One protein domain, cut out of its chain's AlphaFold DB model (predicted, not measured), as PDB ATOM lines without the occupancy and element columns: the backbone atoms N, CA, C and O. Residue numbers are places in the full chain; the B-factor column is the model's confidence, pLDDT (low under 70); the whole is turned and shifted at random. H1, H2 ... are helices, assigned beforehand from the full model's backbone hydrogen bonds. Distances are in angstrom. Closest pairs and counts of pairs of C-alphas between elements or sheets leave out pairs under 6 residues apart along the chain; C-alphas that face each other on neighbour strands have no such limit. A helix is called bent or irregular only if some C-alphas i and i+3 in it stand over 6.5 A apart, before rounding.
ATOM      1  N   TYR A 563     -48.427  15.875  28.698       66.50
ATOM      2  CA  TYR A 563     -48.353  15.588  27.258       66.50
ATOM      3  C   TYR A 563     -49.694  15.133  26.638       66.50
ATOM      4  O   TYR A 563     -49.846  15.158  25.420       66.50
ATOM      5  N   GLU A 564     -50.655  14.732  27.474       63.84
ATOM      6  CA  GLU A 564     -51.997  14.257  27.118       63.84
ATOM      7  C   GLU A 564     -53.024  15.383  26.884       63.84
ATOM      8  O   GLU A 564     -53.988  15.166  26.154       63.84
ATOM      9  N   GLU A 565     -52.854  16.572  27.484       60.94
ATOM     10  CA  GLU A 565     -53.902  17.612  27.461       60.94
ATOM     11  C   GLU A 565     -53.858  18.500  26.203       60.94
ATOM     12  O   GLU A 565     -54.922  18.859  25.700       60.94
ATOM     13  N   GLN A 566     -52.670  18.811  25.656       61.97
ATOM     14  CA  GLN A 566     -52.462  19.241  24.257       61.97
ATOM     15  C   GLN A 566     -50.967  19.387  23.912       61.97
ATOM     16  O   GLN A 566     -50.148  19.718  24.769       61.97
ATOM     17  N   THR A 567     -50.601  19.204  22.636       66.06
ATOM     18  CA  THR A 567     -49.299  19.656  22.105       66.06
ATOM     19  C   THR A 567     -49.274  21.185  22.014       66.06
ATOM     20  O   THR A 567     -50.217  21.749  21.450       66.06
ATOM     21  N   PRO A 568     -48.227  21.873  22.499       72.00
ATOM     22  CA  PRO A 568     -48.146  23.323  22.406       72.00
ATOM     23  C   PRO A 568     -47.994  23.772  20.951       72.00
ATOM     24  O   PRO A 568     -47.416  23.067  20.118       72.00
ATOM     25  N   SER A 569     -48.461  24.985  20.656       71.19
ATOM     26  CA  SER A 569     -48.078  25.666  19.423       71.19
ATOM     27  C   SER A 569     -46.568  25.910  19.401       71.19
ATOM     28  O   SER A 569     -45.928  26.119  20.440       71.19
ATOM     29  N   LEU A 570     -45.994  25.899  18.197       73.94
ATOM     30  CA  LEU A 570     -44.627  26.371  18.002       73.94
ATOM     31  C   LEU A 570     -44.552  27.865  18.370       73.94
ATOM     32  O   LEU A 570     -45.545  28.569  18.181       73.94
ATOM     33  N   PRO A 571     -43.420  28.353  18.908       75.56
ATOM     34  CA  PRO A 571     -43.265  29.767  19.225       75.56
ATOM     35  C   PRO A 571     -43.455  30.666  17.995       75.56
ATOM     36  O   PRO A 571     -42.939  30.354  16.921       75.56
ATOM     37  N   ASP A 572     -44.085  31.828  18.193       69.94
ATOM     38  CA  ASP A 572     -44.387  32.859  17.173       69.94
ATOM     39  C   ASP A 572     -43.151  33.423  16.430       69.94
ATOM     40  O   ASP A 572     -43.258  34.303  15.579       69.94
ATOM     41  N   CYS A 573     -41.955  32.964  16.800       69.38
ATOM     42  CA  CYS A 573     -40.673  33.388  16.261       69.38
ATOM     43  C   CYS A 573     -40.207  32.540  15.057       69.38
ATOM     44  O   CYS A 573     -39.188  32.859  14.443       69.38
ATOM     45  N   PHE A 574     -40.946  31.477  14.711       83.44
ATOM     46  CA  PHE A 574     -40.742  30.655  13.515       83.44
ATOM     47  C   PHE A 574     -41.651  31.087  12.353       83.44
ATOM     48  O   PHE A 574     -42.738  31.620  12.559       83.44
ATOM     49  N   THR A 575     -41.220  30.832  11.116       84.94
ATOM     50  CA  THR A 575     -42.017  31.087   9.904       84.94
ATOM     51  C   THR A 575     -42.872  29.873   9.538       84.94
ATOM     52  O   THR A 575     -42.458  28.737   9.773       84.94
ATOM     53  N   GLU A 576     -44.029  30.080   8.897       86.31
ATOM     54  CA  GLU A 576     -44.883  28.971   8.428       86.31
ATOM     55  C   GLU A 576     -44.122  27.992   7.516       86.31
ATOM     56  O   GLU A 576     -44.254  26.785   7.680       86.31
ATOM     57  N   ASN A 577     -43.228  28.484   6.649       88.38
ATOM     58  CA  ASN A 577     -42.374  27.633   5.811       88.38
ATOM     59  C   ASN A 577     -41.510  26.666   6.644       88.38
ATOM     60  O   ASN A 577     -41.379  25.491   6.300       88.38
ATOM     61  N   PHE A 578     -40.936  27.144   7.754       90.56
ATOM     62  CA  PHE A 578     -40.146  26.317   8.668       90.56
ATOM     63  C   PHE A 578     -41.029  25.355   9.479       90.56
ATOM     64  O   PHE A 578     -40.672  24.193   9.672       90.56
ATOM     65  N   ILE A 579     -42.216  25.803   9.899       89.81
ATOM     66  CA  ILE A 579     -43.225  24.967  10.563       89.81
ATOM     67  C   ILE A 579     -43.661  23.813   9.640       89.81
ATOM     68  O   ILE A 579     -43.690  22.658  10.070       89.81
ATOM     69  N   ASP A 580     -43.942  24.094   8.367       90.38
ATOM     70  CA  ASP A 580     -44.287  23.084   7.365       90.38
ATOM     71  C   ASP A 580     -43.111  22.169   7.036       90.38
ATOM     72  O   ASP A 580     -43.301  20.957   6.926       90.38
ATOM     73  N   HIS A 581     -41.880  22.678   6.968       91.94
ATOM     74  CA  HIS A 581     -40.701  21.822   6.845       91.94
ATOM     75  C   HIS A 581     -40.584  20.821   8.008       91.94
ATOM     76  O   HIS A 581     -40.313  19.639   7.770       91.94
ATOM     77  N   LEU A 582     -40.843  21.247   9.251       92.62
ATOM     78  CA  LEU A 582     -40.885  20.339  10.400       92.62
ATOM     79  C   LEU A 582     -42.029  19.313  10.277       92.62
ATOM     80  O   LEU A 582     -41.799  18.134  10.541       92.62
ATOM     81  N   ARG A 583     -43.226  19.723   9.824       92.38
ATOM     82  CA  ARG A 583     -44.371  18.818   9.571       92.38
ATOM     83  C   ARG A 583     -44.061  17.745   8.516       92.38
ATOM     84  O   ARG A 583     -44.499  16.611   8.674       92.38
ATOM     85  N   HIS A 584     -43.300  18.076   7.471       93.75
ATOM     86  CA  HIS A 584     -42.912  17.122   6.420       93.75
ATOM     87  C   HIS A 584     -41.711  16.239   6.807       93.75
ATOM     88  O   HIS A 584     -41.586  15.122   6.312       93.75
ATOM     89  N   SER A 585     -40.823  16.716   7.688       93.56
ATOM     90  CA  SER A 585     -39.562  16.027   8.027       93.56
ATOM     91  C   SER A 585     -39.649  15.096   9.242       93.56
ATOM     92  O   SER A 585     -38.730  14.306   9.475       93.56
ATOM     93  N   PHE A 586     -40.722  15.184  10.034       95.75
ATOM     94  CA  PHE A 586     -40.891  14.443  11.285       95.75
ATOM     95  C   PHE A 586     -42.310  13.887  11.424       95.75
ATOM     96  O   PHE A 586     -43.291  14.585  11.183       95.75
ATOM     97  N   ASN A 587     -42.436  12.637  11.880       94.50
ATOM     98  CA  ASN A 587     -43.749  12.073  12.214       94.50
ATOM     99  C   ASN A 587     -44.330  12.725  13.487       94.50
ATOM    100  O   ASN A 587     -43.598  13.328  14.268       94.50
ATOM    101  N   ALA A 588     -45.641  12.597  13.724       92.06
ATOM    102  CA  ALA A 588     -46.324  13.347  14.787       92.06
ATOM    103  C   ALA A 588     -45.705  13.195  16.205       92.06
ATOM    104  O   ALA A 588     -45.518  14.222  16.861       92.06
ATOM    105  N   PRO A 589     -45.295  11.999  16.685       91.56
ATOM    106  CA  PRO A 589     -44.557  11.874  17.951       91.56
ATOM    107  C   PRO A 589     -43.200  12.598  17.971       91.56
ATOM    108  O   PRO A 589     -42.831  13.192  18.984       91.56
ATOM    109  N   GLN A 590     -42.452  12.573  16.864       94.69
ATOM    110  CA  GLN A 590     -41.173  13.283  16.747       94.69
ATOM    111  C   GLN A 590     -41.378  14.803  16.690       94.69
ATOM    112  O   GLN A 590     -40.680  15.541  17.384       94.69
ATOM    113  N   LEU A 591     -42.367  15.263  15.918       92.94
ATOM    114  CA  LEU A 591     -42.758  16.667  15.822       92.94
ATOM    115  C   LEU A 591     -43.212  17.209  17.185       92.94
ATOM    116  O   LEU A 591     -42.756  18.275  17.581       92.94
ATOM    117  N   SER A 592     -44.012  16.449  17.938       89.94
ATOM    118  CA  SER A 592     -44.421  16.781  19.311       89.94
ATOM    119  C   SER A 592     -43.218  17.020  20.235       89.94
ATOM    120  O   SER A 592     -43.145  18.046  20.911       89.94
ATOM    121  N   ALA A 593     -42.211  16.138  20.217       91.94
ATOM    122  CA  ALA A 593     -40.994  16.321  21.017       91.94
ATOM    123  C   ALA A 593     -40.194  17.582  20.619       91.94
ATOM    124  O   ALA A 593     -39.617  18.251  21.478       91.94
ATOM    125  N   ILE A 594     -40.188  17.932  19.328       92.75
ATOM    126  CA  ILE A 594     -39.558  19.151  18.794       92.75
ATOM    127  C   ILE A 594     -40.361  20.404  19.190       92.75
ATOM    128  O   ILE A 594     -39.770  21.400  19.603       92.75
ATOM    129  N   GLN A 595     -41.696  20.343  19.148       89.44
ATOM    130  CA  GLN A 595     -42.595  21.402  19.614       89.44
ATOM    131  C   GLN A 595     -42.368  21.701  21.098       89.44
ATOM    132  O   GLN A 595     -42.039  22.834  21.445       89.44
ATOM    133  N   TRP A 596     -42.427  20.682  21.961       87.12
ATOM    134  CA  TRP A 596     -42.144  20.834  23.391       87.12
ATOM    135  C   TRP A 596     -40.749  21.421  23.654       87.12
ATOM    136  O   TRP A 596     -40.622  22.317  24.488       87.12
ATOM    137  N   ALA A 597     -39.715  20.994  22.917       90.44
ATOM    138  CA  ALA A 597     -38.370  21.563  23.035       90.44
ATOM    139  C   ALA A 597     -38.322  23.063  22.687       90.44
ATOM    140  O   ALA A 597     -37.714  23.848  23.421       90.44
ATOM    141  N   ALA A 598     -38.989  23.484  21.607       88.75
ATOM    142  CA  ALA A 598     -39.077  24.890  21.218       88.75
ATOM    143  C   ALA A 598     -39.842  25.724  22.263       88.75
ATOM    144  O   ALA A 598     -39.338  26.749  22.725       88.75
ATOM    145  N   THR A 599     -41.018  25.259  22.698       84.56
ATOM    146  CA  THR A 599     -41.867  25.969  23.667       84.56
ATOM    147  C   THR A 599     -41.206  26.082  25.046       84.56
ATOM    148  O   THR A 599     -41.223  27.168  25.622       84.56
ATOM    149  N   HIS A 600     -40.548  25.029  25.557       83.19
ATOM    150  CA  HIS A 600     -39.748  25.111  26.794       83.19
ATOM    151  C   HIS A 600     -38.645  26.169  26.690       83.19
ATOM    152  O   HIS A 600     -38.438  26.949  27.621       83.19
ATOM    153  N   THR A 601     -37.942  26.203  25.553       86.00
ATOM    154  CA  THR A 601     -36.828  27.135  25.328       86.00
ATOM    155  C   THR A 601     -37.317  28.586  25.287       86.00
ATOM    156  O   THR A 601     -36.668  29.461  25.860       86.00
ATOM    157  N   ALA A 602     -38.482  28.836  24.683       81.81
ATOM    158  CA  ALA A 602     -39.085  30.165  24.605       81.81
ATOM    159  C   ALA A 602     -39.689  30.640  25.943       81.81
ATOM    160  O   ALA A 602     -39.553  31.814  26.307       81.81
ATOM    161  N   ALA A 603     -40.328  29.737  26.701       71.12
ATOM    162  CA  ALA A 603     -41.080  30.060  27.918       71.12
ATOM    163  C   ALA A 603     -40.253  30.813  28.977       71.12
ATOM    164  O   ALA A 603     -40.769  31.722  29.630       71.12
ATOM    165  N   GLY A 604     -38.956  30.508  29.093       58.31
ATOM    166  CA  GLY A 604     -38.040  31.133  30.056       58.31
ATOM    167  C   GLY A 604     -37.697  32.613  29.813       58.31
ATOM    168  O   GLY A 604     -36.854  33.149  30.528       58.31
ATOM    169  N   THR A 605     -38.289  33.283  28.813       52.69
ATOM    170  CA  THR A 605     -37.853  34.630  28.373       52.69
ATOM    171  C   THR A 605     -38.940  35.710  28.327       52.69
ATOM    172  O   THR A 605     -38.625  36.893  28.157       52.69
ATOM    173  N   SER A 606     -40.219  35.348  28.471       45.50
ATOM    174  CA  SER A 606     -41.314  36.293  28.224       45.50
ATOM    175  C   SER A 606     -41.515  37.303  29.369       45.50
ATOM    176  O   SER A 606     -41.624  36.957  30.545       45.50
ATOM    177  N   LYS A 629     -34.730   8.151  17.187       93.94
ATOM    178  CA  LYS A 629     -34.275   9.008  18.312       93.94
ATOM    179  C   LYS A 629     -33.224  10.072  17.943       93.94
ATOM    180  O   LYS A 629     -33.452  11.244  18.212       93.94
ATOM    181  N   THR A 630     -32.104   9.708  17.303       93.94
ATOM    182  CA  THR A 630     -31.067  10.691  16.918       93.94
ATOM    183  C   THR A 630     -31.544  11.682  15.844       93.94
ATOM    184  O   THR A 630     -31.027  12.790  15.751       93.94
ATOM    185  N   HIS A 631     -32.550  11.319  15.040       95.06
ATOM    186  CA  HIS A 631     -33.225  12.233  14.115       95.06
ATOM    187  C   HIS A 631     -34.060  13.263  14.880       95.06
ATOM    188  O   HIS A 631     -33.894  14.459  14.655       95.06
ATOM    189  N   THR A 632     -34.874  12.815  15.843       96.25
ATOM    190  CA  THR A 632     -35.632  13.698  16.742       96.25
ATOM    191  C   THR A 632     -34.704  14.659  17.475       96.25
ATOM    192  O   THR A 632     -34.954  15.858  17.481       96.25
ATOM    193  N   VAL A 633     -33.593  14.156  18.030       95.81
ATOM    194  CA  VAL A 633     -32.595  14.982  18.727       95.81
ATOM    195  C   VAL A 633     -31.969  16.015  17.787       95.81
ATOM    196  O   VAL A 633     -31.863  17.169  18.177       95.81
ATOM    197  N   TRP A 634     -31.619  15.665  16.544       96.06
ATOM    198  CA  TRP A 634     -31.144  16.646  15.555       96.06
ATOM    199  C   TRP A 634     -32.180  17.760  15.291       96.06
ATOM    200  O   TRP A 634     -31.824  18.937  15.319       96.06
ATOM    201  N   GLY A 635     -33.465  17.411  15.143       95.62
ATOM    202  CA  GLY A 635     -34.553  18.391  15.009       95.62
ATOM    203  C   GLY A 635     -34.736  19.275  16.249       95.62
ATOM    204  O   GLY A 635     -34.856  20.494  16.129       95.62
ATOM    205  N   MET A 636     -34.681  18.681  17.447       95.62
ATOM    206  CA  MET A 636     -34.733  19.399  18.726       95.62
ATOM    207  C   MET A 636     -33.556  20.372  18.864       95.62
ATOM    208  O   MET A 636     -33.753  21.516  19.263       95.62
ATOM    209  N   LEU A 637     -32.338  19.952  18.504       95.75
ATOM    210  CA  LEU A 637     -31.159  20.816  18.557       95.75
ATOM    211  C   LEU A 637     -31.305  22.027  17.628       95.75
ATOM    212  O   LEU A 637     -30.955  23.127  18.049       95.75
ATOM    213  N   ASN A 638     -31.860  21.861  16.421       95.19
ATOM    214  CA  ASN A 638     -32.100  22.991  15.522       95.19
ATOM    215  C   ASN A 638     -33.081  24.009  16.135       95.19
ATOM    216  O   ASN A 638     -32.748  25.187  16.254       95.19
ATOM    217  N   VAL A 639     -34.258  23.575  16.605       94.12
ATOM    218  CA  VAL A 639     -35.247  24.516  17.171       94.12
ATOM    219  C   VAL A 639     -34.762  25.188  18.459       94.12
ATOM    220  O   VAL A 639     -34.985  26.384  18.632       94.12
ATOM    221  N   ILE A 640     -34.037  24.473  19.330       93.25
ATOM    222  CA  ILE A 640     -33.423  25.069  20.530       93.25
ATOM    223  C   ILE A 640     -32.366  26.105  20.118       93.25
ATOM    224  O   ILE A 640     -32.322  27.194  20.695       93.25
ATOM    225  N   HIS A 641     -31.540  25.801  19.110       93.12
ATOM    226  CA  HIS A 641     -30.520  26.716  18.597       93.12
ATOM    227  C   HIS A 641     -31.152  28.000  18.038       93.12
ATOM    228  O   HIS A 641     -30.746  29.092  18.435       93.12
ATOM    229  N   LEU A 642     -32.183  27.891  17.193       90.94
ATOM    230  CA  LEU A 642     -32.891  29.051  16.638       90.94
ATOM    231  C   LEU A 642     -33.491  29.941  17.733       90.94
ATOM    232  O   LEU A 642     -33.175  31.129  17.780       90.94
ATOM    233  N   VAL A 643     -34.274  29.373  18.658       89.88
ATOM    234  CA  VAL A 643     -34.924  30.136  19.741       89.88
ATOM    235  C   VAL A 643     -33.881  30.842  20.621       89.88
ATOM    236  O   VAL A 643     -33.990  32.043  20.875       89.88
ATOM    237  N   GLN A 644     -32.809  30.146  21.021       88.88
ATOM    238  CA  GLN A 644     -31.727  30.739  21.819       88.88
ATOM    239  C   GLN A 644     -31.004  31.883  21.090       88.88
ATOM    240  O   GLN A 644     -30.726  32.922  21.696       88.88
ATOM    241  N   TYR A 645     -30.708  31.735  19.796       88.00
ATOM    242  CA  TYR A 645     -30.050  32.795  19.028       88.00
ATOM    243  C   TYR A 645     -30.978  33.980  18.748       88.00
ATOM    244  O   TYR A 645     -30.530  35.122  18.814       88.00
ATOM    245  N   GLN A 646     -32.271  33.754  18.515       85.00
ATOM    246  CA  GLN A 646     -33.244  34.830  18.311       85.00
ATOM    247  C   GLN A 646     -33.442  35.651  19.597       85.00
ATOM    248  O   GLN A 646     -33.437  36.882  19.548       85.00
ATOM    249  N   HIS A 647     -33.472  35.004  20.770       83.50
ATOM    250  CA  HIS A 647     -33.418  35.699  22.063       83.50
ATOM    251  C   HIS A 647     -32.106  36.471  22.269       83.50
ATOM    252  O   HIS A 647     -32.137  37.615  22.728       83.50
ATOM    253  N   TYR A 648     -30.960  35.888  21.901       86.12
ATOM    254  CA  TYR A 648     -29.659  36.559  21.958       86.12
ATOM    255  C   TYR A 648     -29.621  37.820  21.080       86.12
ATOM    256  O   TYR A 648     -29.262  38.889  21.577       86.12
ATOM    257  N   TYR A 649     -30.053  37.737  19.818       82.06
ATOM    258  CA  TYR A 649     -30.084  38.878  18.901       82.06
ATOM    259  C   TYR A 649     -31.116  39.940  19.311       82.06
ATOM    260  O   TYR A 649     -30.816  41.130  19.233       82.06
ATOM    261  N   ALA A 650     -32.283  39.556  19.839       80.88
ATOM    262  CA  ALA A 650     -33.254  40.508  20.386       80.88
ATOM    263  C   ALA A 650     -32.712  41.244  21.629       80.88
ATOM    264  O   ALA A 650     -32.845  42.465  21.749       80.88
ATOM    265  N   ALA A 651     -32.044  40.527  22.542       82.19
ATOM    266  CA  ALA A 651     -31.394  41.113  23.716       82.19
ATOM    267  C   ALA A 651     -30.185  41.994  23.354       82.19
ATOM    268  O   ALA A 651     -29.883  42.951  24.071       82.19
ATOM    269  N   LEU A 652     -29.503  41.678  22.248       81.44
ATOM    270  CA  LEU A 652     -28.431  42.471  21.657       81.44
ATOM    271  C   LEU A 652     -28.986  43.775  21.060       81.44
ATOM    272  O   LEU A 652     -28.602  44.855  21.509       81.44
ATOM    273  N   LEU A 653     -29.963  43.693  20.148       77.06
ATOM    274  CA  LEU A 653     -30.649  44.848  19.551       77.06
ATOM    275  C   LEU A 653     -31.187  45.817  20.606       77.06
ATOM    276  O   LEU A 653     -30.920  47.014  20.531       77.06
ATOM    277  N   LYS A 654     -31.873  45.305  21.635       78.06
ATOM    278  CA  LYS A 654     -32.440  46.116  22.723       78.06
ATOM    279  C   LYS A 654     -31.394  46.947  23.487       78.06
ATOM    280  O   LYS A 654     -31.758  47.945  24.105       78.06
ATOM    281  N   LYS A 655     -30.114  46.553  23.461       75.81
ATOM    282  CA  LYS A 655     -28.995  47.278  24.095       75.81
ATOM    283  C   LYS A 655     -28.208  48.166  23.126       75.81
ATOM    284  O   LYS A 655     -27.544  49.085  23.590       75.81
ATOM    285  N   LEU A 656     -28.264  47.891  21.821       70.25
ATOM    286  CA  LEU A 656     -27.514  48.617  20.788       70.25
ATOM    287  C   LEU A 656     -28.340  49.701  20.090       70.25
ATOM    288  O   LEU A 656     -27.865  50.816  19.912       70.25
ATOM    289  N   ALA A 657     -29.580  49.379  19.726       69.50
ATOM    290  CA  ALA A 657     -30.502  50.249  19.004       69.50
ATOM    291  C   ALA A 657     -31.871  50.288  19.720       69.50
ATOM    292  O   ALA A 657     -32.875  49.801  19.190       69.50
ATOM    293  N   PRO A 658     -31.939  50.840  20.951       64.69
ATOM    294  CA  PRO A 658     -33.158  50.826  21.757       64.69
ATOM    295  C   PRO A 658     -34.331  51.572  21.104       64.69
ATOM    296  O   PRO A 658     -35.473  51.178  21.318       64.69
ATOM    297  N   GLU A 659     -34.086  52.599  20.284       56.53
ATOM    298  CA  GLU A 659     -35.158  53.308  19.567       56.53
ATOM    299  C   GLU A 659     -35.750  52.460  18.429       56.53
ATOM    300  O   GLU A 659     -36.972  52.330  18.340       56.53
ATOM    301  N   SER A 660     -34.911  51.776  17.643       58.19
ATOM    302  CA  SER A 660     -35.357  50.808  16.626       58.19
ATOM    303  C   SER A 660     -36.152  49.651  17.250       58.19
ATOM    304  O   SER A 660     -37.141  49.193  16.685       58.19
ATOM    305  N   TYR A 661     -35.778  49.216  18.460       54.50
ATOM    306  CA  TYR A 661     -36.512  48.190  19.210       54.50
ATOM    307  C   TYR A 661     -37.887  48.673  19.727       54.50
ATOM    308  O   TYR A 661     -38.828  47.878  19.823       54.50
ATOM    309  N   LYS A 662     -38.042  49.965  20.055       54.44
ATOM    310  CA  LYS A 662     -39.335  50.534  20.490       54.44
ATOM    311  C   LYS A 662     -40.349  50.606  19.352       54.44
ATOM    312  O   LYS A 662     -41.512  50.292  19.585       54.44
TER     313      LYS A 662
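This is residues 563 to 606 and 629 to 662 of the 880 residues of the protein "Helicase" of Carex littledalei (UniProt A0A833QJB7). One long helix, H3, makes the length of the model, with the shorter H2 packed side by side along part of it, H1 off to one side so that the three make a loose triangle, and the small H4 turned aside like a hook at the far end of H3. Residues 655 to 660, at the end of H3 and in H4, stick out, and an unnamed stretch of 13 residues, 563 to 575, leads into H1. The printed part has 78 residues with four named helices in the order H1, H2, H3, H4 and no named strand; 59 residues are in helices, and the class is all helix. The whole is only just loose, close to compact, with a radius of gyration of the C-alphas of 14.1 A, and its elongated outline spans 43 by 24 by 21 A.

From Tyr 563 the backbone runs through residues 563 to 575 with no named element and enters H1, residues 576 to 585. H2, residues 588 to 603, follows over a tight link of 2 residues. H1 and H2 are close but not clearly touching, with 2 pairs of C-alphas within 8 A; the closest C-alphas are those of Arg 583 and Leu 591, 6.8 A apart. Their lines stand at a steep tilt of 40 degrees, and they run opposite ways. Beyond the cut comes H3, residues 629 to 656. H2 and H3 touch, with 20 pairs of C-alphas within 8 A, and the closest are those of Ile 594 and Met 636, 4.8 A apart. They run the same way at a shallow tilt of 24 degrees, and H3 touches H2 with residues 632 to 644 alone. H1 and H3 are near each other, with no pair of C-alphas within 8 A but 6 pairs within 10 A. H4, residues 658 to 662, follows H3 over a tight link of 1 residue. H3 and H4 are close but not clearly touching; their closest C-alphas, of Lys 654 and Tyr 661, are 5.8 A apart. H4 is apart from H1 and from H2. In H1, H2 and H4 every O i to N i+4 pair is within hydrogen-bond range; in H3 this holds for 23 of 24.

The printed part begins with C-alpha 563 at (-48.353, 15.588, 27.258). H1 begins with C-alpha 576 at (-44.883, 28.971, 8.428) and measures 14.0 A from first to last C-alpha over its 10 residues. H2, 16 residues from Ala 588 to Ala 603, measures 21.9 A. H3, 28 residues from Lys 629 to Leu 656, is the longest helix at 40.3 A; it begins with C-alpha 629 at (-34.275, 9.008, 18.312), and its y values rise to C-alpha 656 at (-27.514, 48.617, 20.788). H4, 5 residues from Pro 658, measures 6.3 A and ends with C-alpha 662 at (-39.335, 50.534, 20.490). No helix is bent or irregular.

The two C-alphas farthest apart are those of Lys 629 and Glu 659, at 44.3 A, while those of the first and last printed residues, Tyr 563 and Lys 662, are 36.7 A apart. Residues 607 to 628 are cut out and not printed, and the gap from C-alpha 606 to C-alpha 629 is 29.9 A; the link from H2 to H3 runs across this cut. Of the links that are printed whole, H1 to H2 and H3 to H4 are tight. Residues 655 to 660, of which 658 to 660 belong to H4, stand free. The mean pLDDT of the printed part is 82.3, and 16 residues are under 70: residues 563 to 567, 572 to 573, 604 to 606 and 657 to 662. H4 has a mean pLDDT of 58, against 91 for H1 and 88 for both H2 and H3.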